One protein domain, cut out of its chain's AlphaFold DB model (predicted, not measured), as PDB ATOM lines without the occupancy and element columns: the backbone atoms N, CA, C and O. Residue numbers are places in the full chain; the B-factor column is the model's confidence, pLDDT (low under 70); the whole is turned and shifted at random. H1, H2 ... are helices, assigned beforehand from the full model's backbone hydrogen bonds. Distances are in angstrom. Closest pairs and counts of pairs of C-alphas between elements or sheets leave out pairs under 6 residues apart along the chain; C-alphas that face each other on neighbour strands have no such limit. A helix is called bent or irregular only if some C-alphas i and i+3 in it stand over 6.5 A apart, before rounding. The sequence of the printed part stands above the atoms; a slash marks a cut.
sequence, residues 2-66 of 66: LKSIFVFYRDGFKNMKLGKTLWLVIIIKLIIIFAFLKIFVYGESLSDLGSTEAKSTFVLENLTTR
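What this domain is: This is residues 2 to 66 of the 66 residues of the protein "DUF4492 domain-containing protein" of Helicobacter equorum (UniProt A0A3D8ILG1). The model is an open, angular chain of three helices with no common core: the long helix H2 makes the length, H1 meets one end of it in a right-angled corner, and H3 sits beyond the other end on a long link, touching neither helix. The printed part has 65 residues with three named helices, in the order H1, H2, H3, and no named strand; the class is all helix. It is extended, with a radius of gyration of the C-alphas of 21.5 A and spans of 54 by 27 by 22 A.

How they stand to each other: H1, residues 2 to 15, and H2, residues 17 to 40, only just touch, with 3 pairs of C-alphas within 8 A, and they touch only at the corner by their tight link of 1 residue. H1 touches H2 with residues 13 to 14 alone, and H2 touches H1 with residues 19 to 20 alone; the closest C-alphas of the two helices are those of Phe 13 and Gly 19, 6.6 A apart. The lines of H1 and H2 are about perpendicular, at 89 degrees. H3, residues 52 to 64, is apart from both H1 and H2. In H1, H2 and H3 every pair of O i and N i+4 is within hydrogen-bond range.

Where its parts are: H1 has 14 residues and begins at C-alpha 2, (-37.701, -118.408, 455.537); it is 20.0 A long from first to last C-alpha. H2, 24 residues, is 34.6 A long and ends at C-alpha 40, (-68.840, -92.976, 442.839). H3, 13 residues, is 18.6 A long and ends at C-alpha 64, (-71.093, -84.376, 466.979). No helix is bent.

The domain as a whole: The two C-alphas farthest apart, those of Asn 15 and Thr 65, are 56.8 A apart. The printed part has no cut. The link from H2 to H3 is long, with 11 residues. Residues 2 to 12, 14 to 22, 24 to 44 and 59 to 66 stand free. The mean pLDDT of the printed part is 79.5; it is under 70 at residues 42 to 56, of which 52 to 56 belong to H3, and at residues 65 to 66.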
ATOM      1  N   LEU A   2     -36.827-119.399 456.199       82.81
ATOM      2  CA  LEU A   2     -37.701-118.408 455.537       82.81
ATOM      3  C   LEU A   2     -37.092-117.769 454.271       82.81
ATOM      4  O   LEU A   2     -37.798-117.539 453.293       82.81
ATOM      5  N   LYS A   3     -35.767-117.552 454.247       84.88
ATOM      6  CA  LYS A   3     -35.061-117.026 453.063       84.88
ATOM      7  C   LYS A   3     -35.199-117.922 451.827       84.88
ATOM      8  O   LYS A   3     -35.360-117.392 450.736       84.88
ATOM      9  N   SER A   4     -35.146-119.248 451.975       86.19
ATOM     10  CA  SER A   4     -35.233-120.156 450.822       86.19
ATOM     11  C   SER A   4     -36.644-120.195 450.242       86.19
ATOM     12  O   SER A   4     -36.799-120.176 449.028       86.19
ATOM     13  N   ILE A   5     -37.663-120.157 451.102       88.31
ATOM     14  CA  ILE A   5     -39.073-120.088 450.695       88.31
ATOM     15  C   ILE A   5     -39.346-118.784 449.930       88.31
ATOM     16  O   ILE A   5     -39.970-118.805 448.872       88.31
ATOM     17  N   PHE A   6     -38.818-117.656 450.418       90.06
ATOM     18  CA  PHE A   6     -38.936-116.368 449.734       90.06
ATOM     19  C   PHE A   6     -38.255-116.367 448.358       90.06
ATOM     20  O   PHE A   6     -38.848-115.913 447.381       90.06
ATOM     21  N   VAL A   7     -37.027-116.893 448.263       88.06
ATOM     22  CA  VAL A   7     -36.291-116.981 446.990       88.06
ATOM     23  C   VAL A   7     -37.016-117.898 446.006       88.06
ATOM     24  O   VAL A   7     -37.209-117.504 444.864       88.06
ATOM     25  N   PHE A   8     -37.519-119.050 446.455       88.44
ATOM     26  CA  PHE A   8     -38.292-119.964 445.612       88.44
ATOM     27  C   PHE A   8     -39.572-119.316 445.068       88.44
ATOM     28  O   PHE A   8     -39.847-119.412 443.873       88.44
ATOM     29  N   TYR A   9     -40.332-118.606 445.910       87.75
ATOM     30  CA  TYR A   9     -41.537-117.898 445.464       87.75
ATOM     31  C   TYR A   9     -41.198-116.774 444.480       87.75
ATOM     32  O   TYR A   9     -41.839-116.640 443.438       87.75
ATOM     33  N   ARG A  10     -40.153-115.994 444.776       89.00
ATOM     34  CA  ARG A  10     -39.673-114.920 443.901       89.00
ATOM     35  C   ARG A  10     -39.210-115.459 442.548       89.00
ATOM     36  O   ARG A  10     -39.579-114.889 441.523       89.00
ATOM     37  N   ASP A  11     -38.423-116.527 442.533       86.44
ATOM     38  CA  ASP A  11     -37.880-117.117 441.309       86.44
ATOM     39  C   ASP A  11     -38.964-117.842 440.508       86.44
ATOM     40  O   ASP A  11     -39.029-117.686 439.288       86.44
ATOM     41  N   GLY A  12     -39.877-118.548 441.179       87.19
ATOM     42  CA  GLY A  12     -41.062-119.134 440.555       87.19
ATOM     43  C   GLY A  12     -41.926-118.063 439.891       87.19
ATOM     44  O   GLY A  12     -42.202-118.135 438.693       87.19
ATOM     45  N   PHE A  13     -42.260-116.998 440.621       88.12
ATOM     46  CA  PHE A  13     -43.043-115.882 440.093       88.12
ATOM     47  C   PHE A  13     -42.323-115.142 438.952       88.12
ATOM     48  O   PHE A  13     -42.938-114.764 437.952       88.12
ATOM     49  N   LYS A  14     -40.998-114.974 439.047       83.19
ATOM     50  CA  LYS A  14     -40.180-114.348 437.999       83.19
ATOM     51  C   LYS A  14     -40.108-115.199 436.728       83.19
ATOM     52  O   LYS A  14     -40.058-114.617 435.644       83.19
ATOM     53  N   ASN A  15     -40.118-116.522 436.823       87.75
ATOM     54  CA  ASN A  15     -40.062-117.404 435.654       87.75
ATOM     55  C   ASN A  15     -41.450-117.719 435.062       87.75
ATOM     56  O   ASN A  15     -41.554-118.179 433.926       87.75
ATOM     57  N   MET A  16     -42.532-117.406 435.777       89.50
ATOM     58  CA  MET A  16     -43.899-117.591 435.293       89.50
ATOM     59  C   MET A  16     -44.328-116.485 434.320       89.50
ATOM     60  O   MET A  16     -44.410-115.314 434.679       89.50
ATOM     61  N   LYS A  17     -44.686-116.862 433.087       85.88
ATOM     62  CA  LYS A  17     -45.330-115.946 432.125       85.88
ATOM     63  C   LYS A  17     -46.807-115.728 432.470       85.88
ATOM     64  O   LYS A  17     -47.244-114.593 432.609       85.88
ATOM     65  N   LEU A  18     -47.542-116.818 432.708       88.69
ATOM     66  CA  LEU A  18     -48.982-116.781 432.983       88.69
ATOM     67  C   LEU A  18     -49.314-116.076 434.309       88.69
ATOM     68  O   LEU A  18     -50.224-115.255 434.360       88.69
ATOM     69  N   GLY A  19     -48.540-116.348 435.367       88.81
ATOM     70  CA  GLY A  19     -48.735-115.737 436.686       88.81
ATOM     71  C   GLY A  19     -48.543-114.220 436.679       88.81
ATOM     72  O   GLY A  19     -49.331-113.506 437.293       88.81
ATOM     73  N   LYS A  20     -47.557-113.720 435.922       87.81
ATOM     74  CA  LYS A  20     -47.346-112.276 435.728       87.81
ATOM     75  C   LYS A  20     -48.498-111.628 434.976       87.81
ATOM     76  O   LYS A  20     -48.939-110.556 435.373       87.81
ATOM     77  N   THR A  21     -48.998-112.276 433.924       92.94
ATOM     78  CA  THR A  21     -50.163-111.785 433.180       92.94
ATOM     79  C   THR A  21     -51.397-111.719 434.077       92.94
ATOM     80  O   THR A  21     -52.082-110.701 434.088       92.94
ATOM     81  N   LEU A  22     -51.649-112.751 434.888       93.19
ATOM     82  CA  LEU A  22     -52.756-112.743 435.849       93.19
ATOM     83  C   LEU A  22     -52.609-111.622 436.882       93.19
ATOM     84  O   LEU A  22     -53.562-110.888 437.133       93.19
ATOM     85  N   TRP A  23     -51.413-111.452 437.446       93.69
ATOM     86  CA  TRP A  23     -51.134-110.374 438.396       93.69
ATOM     87  C   TRP A  23     -51.329-108.990 437.782       93.69
ATOM     88  O   TRP A  23     -51.892-108.109 438.427       93.69
ATOM     89  N   LEU A  24     -50.926-108.806 436.524       94.38
ATOM     90  CA  LEU A  24     -51.167-107.569 435.789       94.38
ATOM     91  C   LEU A  24     -52.671-107.296 435.650       94.38
ATOM     92  O   LEU A  24     -53.117-106.185 435.926       94.38
ATOM     93  N   VAL A  25     -53.464-108.311 435.292       96.12
ATOM     94  CA  VAL A  25     -54.930-108.198 435.209       96.12
ATOM     95  C   VAL A  25     -55.542-107.835 436.566       96.12
ATOM     96  O   VAL A  25     -56.437-106.990 436.621       96.12
ATOM     97  N   ILE A  26     -55.058-108.430 437.660       95.88
ATOM     98  CA  ILE A  26     -55.509-108.102 439.019       95.88
ATOM     99  C   ILE A  26     -55.191-106.641 439.350       95.88
ATOM    100  O   ILE A  26     -56.085-105.921 439.786       95.88
ATOM    101  N   ILE A  27     -53.964-106.174 439.095       96.56
ATOM    102  CA  ILE A  27     -53.567-104.778 439.339       96.56
ATOM    103  C   ILE A  27     -54.451-103.815 438.542       96.56
ATOM    104  O   ILE A  27     -54.961-102.849 439.103       96.56
ATOM    105  N   ILE A  28     -54.690-104.096 437.259       97.12
ATOM    106  CA  ILE A  28     -55.566-103.273 436.415       97.12
ATOM    107  C   ILE A  28     -56.982-103.226 436.998       97.12
ATOM    108  O   ILE A  28     -57.545-102.144 437.154       97.12
ATOM    109  N   LYS A  29     -57.552-104.378 437.372       95.12
ATOM    110  CA  LYS A  29     -58.873-104.434 438.013       95.12
ATOM    111  C   LYS A  29     -58.912-103.628 439.311       95.12
ATOM    112  O   LYS A  29     -59.880-102.909 439.525       95.12
ATOM    113  N   LEU A  30     -57.877-103.706 440.148       96.44
ATOM    114  CA  LEU A  30     -57.793-102.928 441.387       96.44
ATOM    115  C   LEU A  30     -57.739-101.421 441.114       96.44
ATOM    116  O   LEU A  30     -58.441-100.671 441.787       96.44
ATOM    117  N   ILE A  31     -56.983-100.980 440.105       95.94
ATOM    118  CA  ILE A  31     -56.956 -99.570 439.686       95.94
ATOM    119  C   ILE A  31     -58.345 -99.124 439.220       95.94
ATOM    120  O   ILE A  31     -58.807 -98.063 439.626       95.94
ATOM    121  N   ILE A  32     -59.031 -99.939 438.413       95.50
ATOM    122  CA  ILE A  32     -60.384 -99.634 437.926       95.50
ATOM    123  C   ILE A  32     -61.375 -99.548 439.091       95.50
ATOM    124  O   ILE A  32     -62.133 -98.587 439.162       95.50
ATOM    125  N   ILE A  33     -61.355-100.507 440.021       93.25
ATOM    126  CA  ILE A  33     -62.227-100.494 441.205       93.25
ATOM    127  C   ILE A  33     -61.932 -99.268 442.068       93.25
ATOM    128  O   ILE A  33     -62.863 -98.611 442.517       93.25
ATOM    129  N   PHE A  34     -60.661 -98.923 442.271       91.94
ATOM    130  CA  PHE A  34     -60.280 -97.744 443.044       91.94
ATOM    131  C   PHE A  34     -60.710 -96.443 442.358       91.94
ATOM    132  O   PHE A  34     -61.226 -95.545 443.016       91.94
ATOM    133  N   ALA A  35     -60.552 -96.341 441.037       90.25
ATOM    134  CA  ALA A  35     -61.014 -95.196 440.259       90.25
ATOM    135  C   ALA A  35     -62.545 -95.077 440.284       90.25
ATOM    136  O   ALA A  35     -63.070 -93.985 440.485       90.25
ATOM    137  N   PHE A  36     -63.256 -96.199 440.149       88.62
ATOM    138  CA  PHE A  36     -64.709 -96.255 440.266       88.62
ATOM    139  C   PHE A  36     -65.152 -95.830 441.666       88.62
ATOM    140  O   PHE A  36     -65.921 -94.891 441.798       88.62
ATOM    141  N   LEU A  37     -64.606 -96.432 442.724       86.44
ATOM    142  CA  LEU A  37     -64.879 -96.027 444.103       86.44
ATOM    143  C   LEU A  37     -64.572 -94.538 444.304       86.44
ATOM    144  O   LEU A  37     -65.336 -93.830 444.944       86.44
ATOM    145  N   LYS A  38     -63.503 -94.022 443.692       82.62
ATOM    146  CA  LYS A  38     -63.169 -92.607 443.790       82.62
ATOM    147  C   LYS A  38     -64.207 -91.692 443.154       82.62
ATOM    148  O   LYS A  38     -64.530 -90.662 443.730       82.62
ATOM    149  N   ILE A  39     -64.738 -92.063 442.000       82.12
ATOM    150  CA  ILE A  39     -65.743 -91.261 441.300       82.12
ATOM    151  C   ILE A  39     -67.128 -91.429 441.945       82.12
ATOM    152  O   ILE A  39     -67.842 -90.450 442.108       82.12
ATOM    153  N   PHE A  40     -67.500 -92.649 442.339       80.00
ATOM    154  CA  PHE A  40     -68.840 -92.976 442.839       80.00
ATOM    155  C   PHE A  40     -69.011 -92.786 444.353       80.00
ATOM    156  O   PHE A  40     -70.108 -92.462 444.791       80.00
ATOM    157  N   VAL A  41     -67.965 -92.989 445.161       70.12
ATOM    158  CA  VAL A  41     -68.022 -92.848 446.633       70.12
ATOM    159  C   VAL A  41     -67.445 -91.521 447.110       70.12
ATOM    160  O   VAL A  41     -67.977 -90.951 448.055       70.12
ATOM    161  N   TYR A  42     -66.405 -90.993 446.455       65.88
ATOM    162  CA  TYR A  42     -65.893 -89.644 446.751       65.88
ATOM    163  C   TYR A  42     -66.419 -88.569 445.793       65.88
ATOM    164  O   TYR A  42     -65.913 -87.448 445.833       65.88
ATOM    165  N   GLY A  43     -67.401 -88.902 444.941       55.62
ATOM    166  CA  GLY A  43     -67.975 -88.010 443.932       55.62
ATOM    167  C   GLY A  43     -68.271 -86.633 444.505       55.62
ATOM    168  O   GLY A  43     -69.118 -86.540 445.380       55.62
ATOM    169  N   GLU A  44     -67.502 -85.634 444.053       55.56
ATOM    170  CA  GLU A  44     -67.505 -84.184 444.349       55.56
ATOM    171  C   GLU A  44     -67.678 -83.702 445.806       55.56
ATOM    172  O   GLU A  44     -67.368 -82.555 446.117       55.56
ATOM    173  N   SER A  45     -68.047 -84.565 446.747       53.38
ATOM    174  CA  SER A  45     -68.453 -84.234 448.111       53.38
ATOM    175  C   SER A  45     -67.319 -83.630 448.932       53.38
ATOM    176  O   SER A  45     -67.573 -82.957 449.926       53.38
ATOM    177  N   LEU A  46     -66.068 -83.852 448.527       53.66
ATOM    178  CA  LEU A  46     -64.900 -83.235 449.146       53.66
ATOM    179  C   LEU A  46     -64.295 -82.114 448.309       53.66
ATOM    180  O   LEU A  46     -63.386 -81.471 448.810       53.66
ATOM    181  N   SER A  47     -64.702 -81.874 447.065       53.44
ATOM    182  CA  SER A  47     -64.178 -80.758 446.257       53.44
ATOM    183  C   SER A  47     -65.128 -79.569 446.216       53.44
ATOM    184  O   SER A  47     -64.643 -78.446 446.114       53.44
ATOM    185  N   ASP A  48     -66.433 -79.808 446.352       54.06
ATOM    186  CA  ASP A  48     -67.475 -78.790 446.182       54.06
ATOM    187  C   ASP A  48     -67.761 -77.972 447.459       54.06
ATOM    188  O   ASP A  48     -68.288 -76.864 447.411       54.06
ATOM    189  N   LEU A  49     -67.304 -78.445 448.626       55.25
ATOM    190  CA  LEU A  49     -67.151 -77.581 449.798       55.25
ATOM    191  C   LEU A  49     -65.861 -76.766 449.634       55.25
ATOM    192  O   LEU A  49     -64.768 -77.255 449.912       55.25
ATOM    193  N   GLY A  50     -65.953 -75.536 449.132       61.16
ATOM    194  CA  GLY A  50     -64.822 -74.603 449.099       61.16
ATOM    195  C   GLY A  50     -64.145 -74.438 450.471       61.16
ATOM    196  O   GLY A  50     -64.781 -74.623 451.498       61.16
ATOM    197  N   SER A  51     -62.856 -74.070 450.475       62.16
ATOM    198  CA  SER A  51     -61.967 -73.977 451.654       62.16
ATOM    199  C   SER A  51     -61.870 -75.253 452.517       62.16
ATOM    200  O   SER A  51     -62.840 -75.915 452.875       62.16
ATOM    201  N   THR A  52     -60.646 -75.599 452.914       61.09
ATOM    202  CA  THR A  52     -60.368 -76.699 453.853       61.09
ATOM    203  C   THR A  52     -61.119 -76.538 455.186       61.09
ATOM    204  O   THR A  52     -61.461 -77.542 455.807       61.09
ATOM    205  N   GLU A  53     -61.438 -75.302 455.588       65.81
ATOM    206  CA  GLU A  53     -62.151 -74.988 456.837       65.81
ATOM    207  C   GLU A  53     -63.649 -75.303 456.793       65.81
ATOM    208  O   GLU A  53     -64.215 -75.719 457.801       65.81
ATOM    209  N   ALA A  54     -64.317 -75.174 455.642       64.88
ATOM    210  CA  ALA A  54     -65.741 -75.520 455.559       64.88
ATOM    211  C   ALA A  54     -65.950 -77.041 455.618       64.88
ATOM    212  O   ALA A  54     -66.917 -77.527 456.207       64.88
ATOM    213  N   LYS A  55     -65.000 -77.809 455.062       67.31
ATOM    214  CA  LYS A  55     -65.004 -79.280 455.115       67.31
ATOM    215  C   LYS A  55     -64.821 -79.799 456.533       67.31
ATOM    216  O   LYS A  55     -65.516 -80.733 456.923       67.31
ATOM    217  N   SER A  56     -63.891 -79.219 457.296       69.62
ATOM    218  CA  SER A  56     -63.650 -79.653 458.672       69.62
ATOM    219  C   SER A  56     -64.864 -79.379 459.555       69.62
ATOM    220  O   SER A  56     -65.274 -80.276 460.289       69.62
ATOM    221  N   THR A  57     -65.495 -78.209 459.427       72.44
ATOM    222  CA  THR A  57     -66.712 -77.867 460.181       72.44
ATOM    223  C   THR A  57     -67.889 -78.782 459.834       72.44
ATOM    224  O   THR A  57     -68.534 -79.299 460.742       72.44
ATOM    225  N   PHE A  58     -68.124 -79.079 458.550       71.19
ATOM    226  CA  PHE A  58     -69.195 -79.995 458.132       71.19
ATOM    227  C   PHE A  58     -69.010 -81.418 458.688       71.19
ATOM    228  O   PHE A  58     -69.967 -82.046 459.147       71.19
ATOM    229  N   VAL A  59     -67.777 -81.935 458.675       73.94
ATOM    230  CA  VAL A  59     -67.465 -83.256 459.244       73.94
ATOM    231  C   VAL A  59     -67.620 -83.248 460.767       73.94
ATOM    232  O   VAL A  59     -68.166 -84.199 461.324       73.94
ATOM    233  N   LEU A  60     -67.188 -82.178 461.442       78.50
ATOM    234  CA  LEU A  60     -67.326 -82.031 462.893       78.50
ATOM    235  C   LEU A  60     -68.794 -81.993 463.332       78.50
ATOM    236  O   LEU A  60     -69.150 -82.709 464.265       78.50
ATOM    237  N   GLU A  61     -69.656 -81.234 462.654       74.19
ATOM    238  CA  GLU A  61     -71.091 -81.198 462.972       74.19
ATOM    239  C   GLU A  61     -71.758 -82.568 462.769       74.19
ATOM    240  O   GLU A  61     -72.418 -83.069 463.679       74.19
ATOM    241  N   ASN A  62     -71.507 -83.246 461.644       73.19
ATOM    242  CA  ASN A  62     -72.093 -84.569 461.377       73.19
ATOM    243  C   ASN A  62     -71.636 -85.662 462.363       73.19
ATOM    244  O   ASN A  62     -72.367 -86.629 462.585       73.19
ATOM    245  N   LEU A  63     -70.436 -85.539 462.940       76.19
ATOM    246  CA  LEU A  63     -69.919 -86.473 463.946       76.19
ATOM    247  C   LEU A  63     -70.334 -86.113 465.379       76.19
ATOM    248  O   LEU A  63     -70.319 -86.991 466.237       76.19
ATOM    249  N   THR A  64     -70.697 -84.856 465.641       75.88
ATOM    250  CA  THR A  64     -71.093 -84.376 466.979       75.88
ATOM    251  C   THR A  64     -72.606 -84.459 467.201       75.88
ATOM    252  O   THR A  64     -73.054 -84.573 468.337       75.88
ATOM    253  N   THR A  65     -73.414 -84.436 466.136       58.91
ATOM    254  CA  THR A  65     -74.887 -84.540 466.203       58.91
ATOM    255  C   THR A  65     -75.402 -85.993 466.224       58.91
ATOM    256  O   THR A  65     -76.585 -86.229 465.980       58.91
ATOM    257  N   ARG A  66     -74.552 -86.982 466.526       46.47
ATOM    258  CA  ARG A  66     -74.974 -88.379 466.717       46.47
ATOM    259  C   ARG A  66     -74.934 -88.829 468.167       46.47
ATOM    260  O   ARG A  66     -73.959 -88.480 468.861       46.47
TER     261      ARG A  66